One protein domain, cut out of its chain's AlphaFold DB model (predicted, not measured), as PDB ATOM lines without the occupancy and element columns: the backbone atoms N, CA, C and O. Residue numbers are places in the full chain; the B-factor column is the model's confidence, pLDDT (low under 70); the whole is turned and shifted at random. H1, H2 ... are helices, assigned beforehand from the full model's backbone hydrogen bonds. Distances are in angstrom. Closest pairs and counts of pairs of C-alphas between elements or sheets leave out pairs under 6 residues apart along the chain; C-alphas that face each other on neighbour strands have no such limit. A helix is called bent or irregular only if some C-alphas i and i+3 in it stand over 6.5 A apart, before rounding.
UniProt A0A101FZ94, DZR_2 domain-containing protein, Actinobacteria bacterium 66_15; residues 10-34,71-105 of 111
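This is residues 10 to 34 and 71 to 105 of the 111 residues of the protein "DZR_2 domain-containing protein" of Actinobacteria bacterium 66_15 (UniProt A0A101FZ94). Two helices, H2 and H3, make a V: the chain runs along H2, turns through residues 85 to 90 and folds back along H3, and the two helices pack on each other close to that turn. A third, very short helix, H1, lies on one side of this V without reaching either helix, and the looped stretch of residues 10 to 24 winds between them. H3 and the residues after it run along the longest axis, and the two ends of the printed part lie at its far ends. The printed part has 60 residues with three named helices, in the order H1, H2, H3, and no named strand; the class is all helix, although the helices hold 25 of the 60 printed residues, under half. The whole is compact, with a radius of gyration of the C-alphas of 11.0 A, yet elongated in outline, with spans of 36 by 23 by 17 A.

The longest helix by residues is H3, residues 91 to 101. It touches H2, residues 76 to 84, with 8 pairs of C-alphas within 8 A. The closest C-alphas of these two helices are those of Leu 83 and Tyr 91, 5.7 A apart. From centre to centre H2 and H3 are 11.7 A apart. Their lines stand at a steep tilt of 50 degrees, and they run opposite ways. The link between them has 6 residues and is short. H1, residues 25 to 29, touches no helix. It is apart from H3, with no C-alpha of the one within 8 A of the other. By the same test H1 is apart from H2, the helix that follows it in the chain. The backbones of the helices are alike in one respect: in H1, H2 and H3 every pair of O of residue i and N of residue i+4 is within hydrogen-bond range.

H3 has 11 residues, from Tyr 91 to Val 101, and measures 16.2 A from first to last C-alpha. It begins with C-alpha 91 at (-47.568, -25.689, -34.036) and ends with C-alpha 101 at (-38.712, -35.039, -43.881). H2 has 9 residues, from Val 76 to Lys 84, and measures 12.0 A from first to last C-alpha. H1 has 5 residues, from Asp 25 to Leu 29, and measures 6.2 A; it begins with C-alpha 25 at (-46.633, -21.588, -48.149). None of the three helices is bent or irregular. Before H1, residues 10 to 24 form a stretch of 15 residues with no named element, whose C-alphas lie 6 to 16 A from the mean of all C-alphas.

The two C-alphas farthest apart are those of Pro 10 and Asp 105, the first and last printed residues, at 36.1 A. The radius of gyration of the C-alphas is 1.05 times the 10.4 A of a compact globule of 60 residues. The printed part is one domain from a chain of 111 residues. Residues 35 to 70 are cut out and not printed, and C-alphas 34 and 71 are 6.6 A apart across the cut. The link from H1 to H2 is the link across the cut: 46 residues lie between these helices in the chain, 36 of them not printed. Of the links that are printed whole, none is long. The mean pLDDT of the printed part is 91.1, and the confidence of the model is low, under 70, at residues 103 to 105.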
ATOM      1  N   PRO A  10     -58.051 -16.031 -35.275       77.38
ATOM      2  CA  PRO A  10     -57.498 -16.846 -36.341       77.38
ATOM      3  C   PRO A  10     -56.051 -17.237 -36.024       77.38
ATOM      4  O   PRO A  10     -55.297 -16.421 -35.480       77.38
ATOM      5  N   PRO A  11     -55.626 -18.464 -36.382       82.50
ATOM      6  CA  PRO A  11     -54.216 -18.814 -36.327       82.50
ATOM      7  C   PRO A  11     -53.432 -17.815 -37.179       82.50
ATOM      8  O   PRO A  11     -53.844 -17.478 -38.289       82.50
ATOM      9  N   ARG A  12     -52.321 -17.327 -36.640       89.44
ATOM     10  CA  ARG A  12     -51.423 -16.400 -37.330       89.44
ATOM     11  C   ARG A  12     -50.190 -17.143 -37.787       89.44
ATOM     12  O   ARG A  12     -49.706 -17.977 -37.031       89.44
ATOM     13  N   CYS A  13     -49.685 -16.821 -38.968       95.00
ATOM     14  CA  CYS A  13     -48.490 -17.434 -39.523       95.00
ATOM     15  C   CYS A  13     -47.264 -17.108 -38.657       95.00
ATOM     16  O   CYS A  13     -46.979 -15.938 -38.404       95.00
ATOM     17  N   ALA A  14     -46.489 -18.115 -38.251       94.75
ATOM     18  CA  ALA A  14     -45.266 -17.896 -37.475       94.75
ATOM     19  C   ALA A  14     -44.192 -17.093 -38.228       94.75
ATOM     20  O   ALA A  14     -43.323 -16.511 -37.590       94.75
ATOM     21  N   GLY A  15     -44.233 -17.039 -39.562       95.00
ATOM     22  CA  GLY A  15     -43.302 -16.227 -40.348       95.00
ATOM     23  C   GLY A  15     -43.770 -14.788 -40.524       95.00
ATOM     24  O   GLY A  15     -43.179 -13.872 -39.962       95.00
ATOM     25  N   CYS A  16     -44.843 -14.595 -41.289       95.62
ATOM     26  CA  CYS A  16     -45.309 -13.271 -41.711       95.62
ATOM     27  C   CYS A  16     -46.438 -12.682 -40.856       95.62
ATOM     28  O   CYS A  16     -46.889 -11.577 -41.138       95.62
ATOM     29  N   ASP A  17     -46.920 -13.401 -39.837       93.44
ATOM     30  CA  ASP A  17     -48.006 -12.965 -38.947       93.44
ATOM     31  C   ASP A  17     -49.399 -12.825 -39.605       93.44
ATOM     32  O   ASP A  17     -50.364 -12.425 -38.951       93.44
ATOM     33  N   ALA A  18     -49.537 -13.198 -40.881       93.06
ATOM     34  CA  ALA A  18     -50.816 -13.181 -41.588       93.06
ATOM     35  C   ALA A  18     -51.823 -14.181 -40.975       93.06
ATOM     36  O   ALA A  18     -51.430 -15.288 -40.590       93.06
ATOM     37  N   PRO A  19     -53.120 -13.832 -40.881       90.62
ATOM     38  CA  PRO A  19     -54.144 -14.728 -40.350       90.62
ATOM     39  C   PRO A  19     -54.493 -15.860 -41.333       90.62
ATOM     40  O   PRO A  19     -54.388 -15.708 -42.546       90.62
ATOM     41  N   GLY A  20     -54.981 -16.982 -40.802       87.12
ATOM     42  CA  GLY A  20     -55.614 -18.070 -41.559       87.12
ATOM     43  C   GLY A  20     -54.802 -19.363 -41.632       87.12
ATOM     44  O   GLY A  20     -55.386 -20.437 -41.745       87.12
ATOM     45  N   THR A  21     -53.477 -19.304 -41.490       92.00
ATOM     46  CA  THR A  21     -52.611 -20.494 -41.447       92.00
ATOM     47  C   THR A  21     -51.562 -20.355 -40.349       92.00
ATOM     48  O   THR A  21     -51.167 -19.251 -39.990       92.00
ATOM     49  N   LEU A  22     -51.102 -21.479 -39.798       94.00
ATOM     50  CA  LEU A  22     -50.014 -21.493 -38.805       94.00
ATOM     51  C   LEU A  22     -48.655 -21.226 -39.459       94.00
ATOM     52  O   LEU A  22     -47.767 -20.630 -38.857       94.00
ATOM     53  N   LEU A  23     -48.495 -21.653 -40.709       95.19
ATOM     54  CA  LEU A  23     -47.343 -21.352 -41.542       95.19
ATOM     55  C   LEU A  23     -47.813 -21.349 -42.998       95.19
ATOM     56  O   LEU A  23     -48.203 -22.398 -43.511       95.19
ATOM     57  N   CYS A  24     -47.840 -20.176 -43.628       95.50
ATOM     58  CA  CYS A  24     -48.239 -20.051 -45.028       95.50
ATOM     59  C   CYS A  24     -47.170 -20.645 -45.953       95.50
ATOM     60  O   CYS A  24     -46.024 -20.839 -45.544       95.50
ATOM     61  N   ASP A  25     -47.528 -20.907 -47.208       95.12
ATOM     62  CA  ASP A  25     -46.633 -21.588 -48.149       95.12
ATOM     63  C   ASP A  25     -45.369 -20.777 -48.464       95.12
ATOM     64  O   ASP A  25     -44.280 -21.342 -48.522       95.12
ATOM     65  N   GLU A  26     -45.469 -19.449 -48.535       96.25
ATOM     66  CA  GLU A  26     -44.300 -18.568 -48.673       96.25
ATOM     67  C   GLU A  26     -43.330 -18.730 -47.496       96.25
ATOM     68  O   GLU A  26     -42.132 -18.932 -47.683       96.25
ATOM     69  N   CYS A  27     -43.843 -18.715 -46.261       96.69
ATOM     70  CA  CYS A  27     -43.009 -18.922 -45.081       96.69
ATOM     71  C   CYS A  27     -42.500 -20.366 -44.974       96.69
ATOM     72  O   CYS A  27     -41.401 -20.578 -44.470       96.69
ATOM     73  N   ARG A  28     -43.244 -21.363 -45.471       95.00
ATOM     74  CA  ARG A  28     -42.752 -22.747 -45.569       95.00
ATOM     75  C   ARG A  28     -41.551 -22.856 -46.502       95.00
ATOM     76  O   ARG A  28     -40.614 -23.584 -46.183       95.00
ATOM     77  N   LEU A  29     -41.579 -22.148 -47.629       94.94
ATOM     78  CA  LEU A  29     -40.476 -22.105 -48.590       94.94
ATOM     79  C   LEU A  29     -39.275 -21.314 -48.056       94.94
ATOM     80  O   LEU A  29     -38.140 -21.651 -48.372       94.94
ATOM     81  N   ALA A  30     -39.517 -20.313 -47.208       95.81
ATOM     82  CA  ALA A  30     -38.469 -19.522 -46.567       95.81
ATOM     83  C   ALA A  30     -37.766 -20.234 -45.394       95.81
ATOM     84  O   ALA A  30     -36.823 -19.685 -44.829       95.81
ATOM     85  N   VAL A  31     -38.207 -21.434 -44.991       95.75
ATOM     86  CA  VAL A  31     -37.531 -22.192 -43.929       95.75
ATOM     87  C   VAL A  31     -36.123 -22.567 -44.383       95.75
ATOM     88  O   VAL A  31     -35.953 -23.336 -45.328       95.75
ATOM     89  N   ALA A  32     -35.120 -22.091 -43.647       94.38
ATOM     90  CA  ALA A  32     -33.723 -22.472 -43.812       94.38
ATOM     91  C   ALA A  32     -33.501 -23.922 -43.345       94.38
ATOM     92  O   ALA A  32     -33.076 -24.197 -42.219       94.38
ATOM     93  N   ARG A  33     -33.865 -24.871 -44.213       93.25
ATOM     94  CA  ARG A  33     -33.736 -26.305 -43.953       93.25
ATOM     95  C   ARG A  33     -32.273 -26.703 -43.854       93.25
ATOM     96  O   ARG A  33     -31.433 -26.239 -44.621       93.25
ATOM     97  N   ILE A  34     -31.997 -27.602 -42.920       91.56
ATOM     98  CA  ILE A  34     -30.689 -28.236 -42.803       91.56
ATOM     99  C   ILE A  34     -30.741 -29.506 -43.639       91.56
ATOM    100  O   ILE A  34     -31.583 -30.369 -43.395       91.56
ATOM    101  N   THR A  71     -32.489 -24.400 -39.351       94.25
ATOM    102  CA  THR A  71     -31.894 -23.437 -38.419       94.25
ATOM    103  C   THR A  71     -32.974 -22.859 -37.501       94.25
ATOM    104  O   THR A  71     -34.157 -22.781 -37.851       94.25
ATOM    105  N   LEU A  72     -32.581 -22.461 -36.288       94.81
ATOM    106  CA  LEU A  72     -33.497 -21.849 -35.324       94.81
ATOM    107  C   LEU A  72     -33.661 -20.348 -35.609       94.81
ATOM    108  O   LEU A  72     -33.358 -19.495 -34.780       94.81
ATOM    109  N   GLU A  73     -34.162 -20.034 -36.797       94.81
ATOM    110  CA  GLU A  73     -34.435 -18.679 -37.281       94.81
ATOM    111  C   GLU A  73     -35.914 -18.558 -37.677       94.81
ATOM    112  O   GLU A  73     -36.595 -19.580 -37.833       94.81
ATOM    113  N   PRO A  74     -36.475 -17.341 -37.803       94.31
ATOM    114  CA  PRO A  74     -37.821 -17.182 -38.333       94.31
ATOM    115  C   PRO A  74     -37.935 -17.846 -39.715       94.31
ATOM    116  O   PRO A  74     -37.044 -17.676 -40.543       94.31
ATOM    117  N   PRO A  75     -39.011 -18.602 -39.981       95.88
ATOM    118  CA  PRO A  75     -40.238 -18.711 -39.180       95.88
ATOM    119  C   PRO A  75     -40.213 -19.790 -38.079       95.88
ATOM    120  O   PRO A  75     -41.117 -19.835 -37.243       95.88
ATOM    121  N   VAL A  76     -39.204 -20.664 -38.060       96.88
ATOM    122  CA  VAL A  76     -39.127 -21.832 -37.166       96.88
ATOM    123  C   VAL A  76     -38.970 -21.413 -35.709       96.88
ATOM    124  O   VAL A  76     -39.689 -21.924 -34.851       96.88
ATOM    125  N   SER A  77     -38.092 -20.452 -35.414       96.69
ATOM    126  CA  SER A  77     -37.884 -19.971 -34.040       96.69
ATOM    127  C   SER A  77     -39.175 -19.442 -33.411       96.69
ATOM    128  O   SER A  77     -39.498 -19.775 -32.271       96.69
ATOM    129  N   ARG A  78     -39.974 -18.693 -34.179       95.88
ATOM    130  CA  ARG A  78     -41.269 -18.178 -33.726       95.88
ATOM    131  C   ARG A  78     -42.298 -19.292 -33.537       95.88
ATOM    132  O   ARG A  78     -43.010 -19.272 -32.538       95.88
ATOM    133  N   ALA A  79     -42.349 -20.282 -34.429       95.88
ATOM    134  CA  ALA A  79     -43.204 -21.457 -34.247       95.88
ATOM    135  C   ALA A  79     -42.843 -22.239 -32.968       95.88
ATOM    136  O   ALA A  79     -43.735 -22.651 -32.225       95.88
ATOM    137  N   VAL A  80     -41.545 -22.388 -32.670       96.31
ATOM    138  CA  VAL A  80     -41.056 -23.026 -31.436       96.31
ATOM    139  C   VAL A  80     -41.474 -22.233 -30.198       96.31
ATOM    140  O   VAL A  80     -41.991 -22.835 -29.262       96.31
ATOM    141  N   VAL A  81     -41.317 -20.905 -30.189       95.38
ATOM    142  CA  VAL A  81     -41.753 -20.051 -29.066       95.38
ATOM    143  C   VAL A  81     -43.268 -20.133 -28.863       95.38
ATOM    144  O   VAL A  81     -43.732 -20.319 -27.741       95.38
ATOM    145  N   LEU A  82     -44.057 -20.060 -29.941       93.81
ATOM    146  CA  LEU A  82     -45.519 -20.159 -29.867       93.81
ATOM    147  C   LEU A  82     -45.982 -21.515 -29.320       93.81
ATOM    148  O   LEU A  82     -46.963 -21.566 -28.579       93.81
ATOM    149  N   LEU A  83     -45.266 -22.596 -29.635       93.94
ATOM    150  CA  LEU A  83     -45.525 -23.915 -29.067       93.94
ATOM    151  C   LEU A  83     -45.090 -24.012 -27.597       93.94
ATOM    152  O   LEU A  83     -45.902 -24.361 -26.741       93.94
ATOM    153  N   LYS A  84     -43.804 -23.760 -27.325       92.12
ATOM    154  CA  LYS A  84     -43.139 -24.012 -26.038       92.12
ATOM    155  C   LYS A  84     -43.633 -23.069 -24.945       92.12
ATOM    156  O   LYS A  84     -43.945 -23.528 -23.850       92.12
ATOM    157  N   ASP A  85     -43.698 -21.778 -25.257       93.06
ATOM    158  CA  ASP A  85     -43.952 -20.716 -24.283       93.06
ATOM    159  C   ASP A  85     -45.366 -20.131 -24.457       93.06
ATOM    160  O   ASP A  85     -46.032 -19.798 -23.481       93.06
ATOM    161  N   GLY A  86     -45.863 -20.061 -25.699       87.38
ATOM    162  CA  GLY A  86     -47.206 -19.560 -26.019       87.38
ATOM    163  C   GLY A  86     -48.346 -20.569 -25.827       87.38
ATOM    164  O   GLY A  86     -49.514 -20.187 -25.865       87.38
ATOM    165  N   GLY A  87     -48.036 -21.857 -25.638       87.25
ATOM    166  CA  GLY A  87     -49.027 -22.920 -25.433       87.25
ATOM    167  C   GLY A  87     -49.861 -23.286 -26.669       87.25
ATOM    168  O   GLY A  87     -50.802 -24.080 -26.567       87.25
ATOM    169  N   GLU A  88     -49.529 -22.760 -27.851       90.31
ATOM    170  CA  GLU A  88     -50.248 -23.040 -29.093       90.31
ATOM    171  C   GLU A  88     -49.819 -24.393 -29.677       90.31
ATOM    172  O   GLU A  88     -48.992 -24.502 -30.583       90.31
ATOM    173  N   ARG A  89     -50.423 -25.463 -29.148       91.56
ATOM    174  CA  ARG A  89     -50.101 -26.858 -29.497       91.56
ATOM    175  C   ARG A  89     -50.274 -27.197 -30.972       91.56
ATOM    176  O   ARG A  89     -49.685 -28.172 -31.428       91.56
ATOM    177  N   ARG A  90     -51.044 -26.416 -31.740       91.00
ATOM    178  CA  ARG A  90     -51.194 -26.649 -33.183       91.00
ATOM    179  C   ARG A  90     -49.864 -26.562 -33.939       91.00
ATOM    180  O   ARG A  90     -49.691 -27.258 -34.935       91.00
ATOM    181  N   TYR A  91     -48.907 -25.773 -33.447       93.56
ATOM    182  CA  TYR A  91     -47.568 -25.689 -34.036       93.56
ATOM    183  C   TYR A  91     -46.759 -26.984 -33.927       93.56
ATOM    184  O   TYR A  91     -45.828 -27.172 -34.707       93.56
ATOM    185  N   ALA A  92     -47.128 -27.904 -33.028       94.50
ATOM    186  CA  ALA A  92     -46.472 -29.205 -32.930       94.50
ATOM    187  C   ALA A  92     -46.578 -30.000 -34.240       94.50
ATOM    188  O   ALA A  92     -45.597 -30.612 -34.642       94.50
ATOM    189  N   GLY A  93     -47.724 -29.941 -34.935       94.12
ATOM    190  CA  GLY A  93     -47.898 -30.610 -36.230       94.12
ATOM    191  C   GLY A  93     -46.966 -30.043 -37.301       94.12
ATOM    192  O   GLY A  93     -46.242 -30.792 -37.946       94.12
ATOM    193  N   VAL A  94     -46.894 -28.712 -37.403       93.44
ATOM    194  CA  VAL A  94     -46.012 -28.019 -38.359       93.44
ATOM    195  C   VAL A  94     -44.539 -28.365 -38.114       93.44
ATOM    196  O   VAL A  94     -43.801 -28.658 -39.050       93.44
ATOM    197  N   LEU A  95     -44.096 -28.349 -36.853       94.75
ATOM    198  CA  LEU A  95     -42.713 -28.676 -36.499       94.75
ATOM    199  C   LEU A  95     -42.404 -30.170 -36.689       94.75
ATOM    200  O   LEU A  95     -41.299 -30.514 -37.107       94.75
ATOM    201  N   ALA A  96     -43.368 -31.054 -36.423       93.56
ATOM    202  CA  ALA A  96     -43.224 -32.488 -36.655       93.56
ATOM    203  C   ALA A  96     -43.095 -32.820 -38.149       93.56
ATOM    204  O   ALA A  96     -42.239 -33.622 -38.509       93.56
ATOM    205  N   GLU A  97     -43.877 -32.172 -39.020       92.31
ATOM    206  CA  GLU A  97     -43.756 -32.319 -40.478       92.31
ATOM    207  C   GLU A  97     -42.360 -31.923 -40.973       92.31
ATOM    208  O   GLU A  97     -41.757 -32.643 -41.768       92.31
ATOM    209  N   LEU A  98     -41.809 -30.817 -40.460       91.19
ATOM    210  CA  LEU A  98     -40.447 -30.389 -40.793       91.19
ATOM    211  C   LEU A  98     -39.391 -31.418 -40.359       91.19
ATOM    212  O   LEU A  98     -38.432 -31.655 -41.089       91.19
ATOM    213  N   LEU A  99     -39.562 -32.042 -39.189       90.38
ATOM    214  CA  LEU A  99     -38.654 -33.080 -38.691       90.38
ATOM    215  C   LEU A  99     -38.767 -34.391 -39.473       90.38
ATOM    216  O   LEU A  99     -37.738 -34.998 -39.763       90.38
ATOM    217  N   ALA A 100     -39.985 -34.811 -39.826       88.25
ATOM    218  CA  ALA A 100     -40.250 -36.081 -40.500       88.25
ATOM    219  C   ALA A 100     -39.529 -36.194 -41.854       88.25
ATOM    220  O   ALA A 100     -39.015 -37.256 -42.198       88.25
ATOM    221  N   VAL A 101     -39.432 -35.087 -42.597       79.88
ATOM    222  CA  VAL A 101     -38.712 -35.039 -43.881       79.88
ATOM    223  C   VAL A 101     -37.218 -35.352 -43.714       79.88
ATOM    224  O   VAL A 101     -36.619 -35.951 -44.601       79.88
ATOM    225  N   ASN A 102     -36.627 -35.010 -42.567       75.19
ATOM    226  CA  ASN A 102     -35.197 -35.182 -42.308       75.19
ATOM    227  C   ASN A 102     -34.842 -36.498 -41.593       75.19
ATOM    228  O   ASN A 102     -33.660 -36.757 -41.351       75.19
ATOM    229  N   SER A 103     -35.830 -37.322 -41.225       68.06
ATOM    230  CA  SER A 103     -35.628 -38.538 -40.424       68.06
ATOM    231  C   SER A 103     -35.976 -39.851 -41.130       68.06
ATOM    232  O   SER A 103     -35.717 -40.904 -40.547       68.06
ATOM    233  N   ALA A 104     -36.491 -39.809 -42.367       62.12
ATOM    234  CA  ALA A 104     -37.042 -40.970 -43.079       62.12
ATOM    235  C   ALA A 104     -36.115 -42.206 -43.118       62.12
ATOM    236  O   ALA A 104     -36.593 -43.321 -42.921       62.12
ATOM    237  N   ASP A 105     -34.799 -42.012 -43.253       62.12
ATOM    238  CA  ASP A 105     -33.831 -43.119 -43.363       62.12
ATOM    239  C   ASP A 105     -32.934 -43.293 -42.124       62.12
ATOM    240  O   ASP A 105     -32.194 -44.267 -41.999       62.12
TER     241      ASP A 105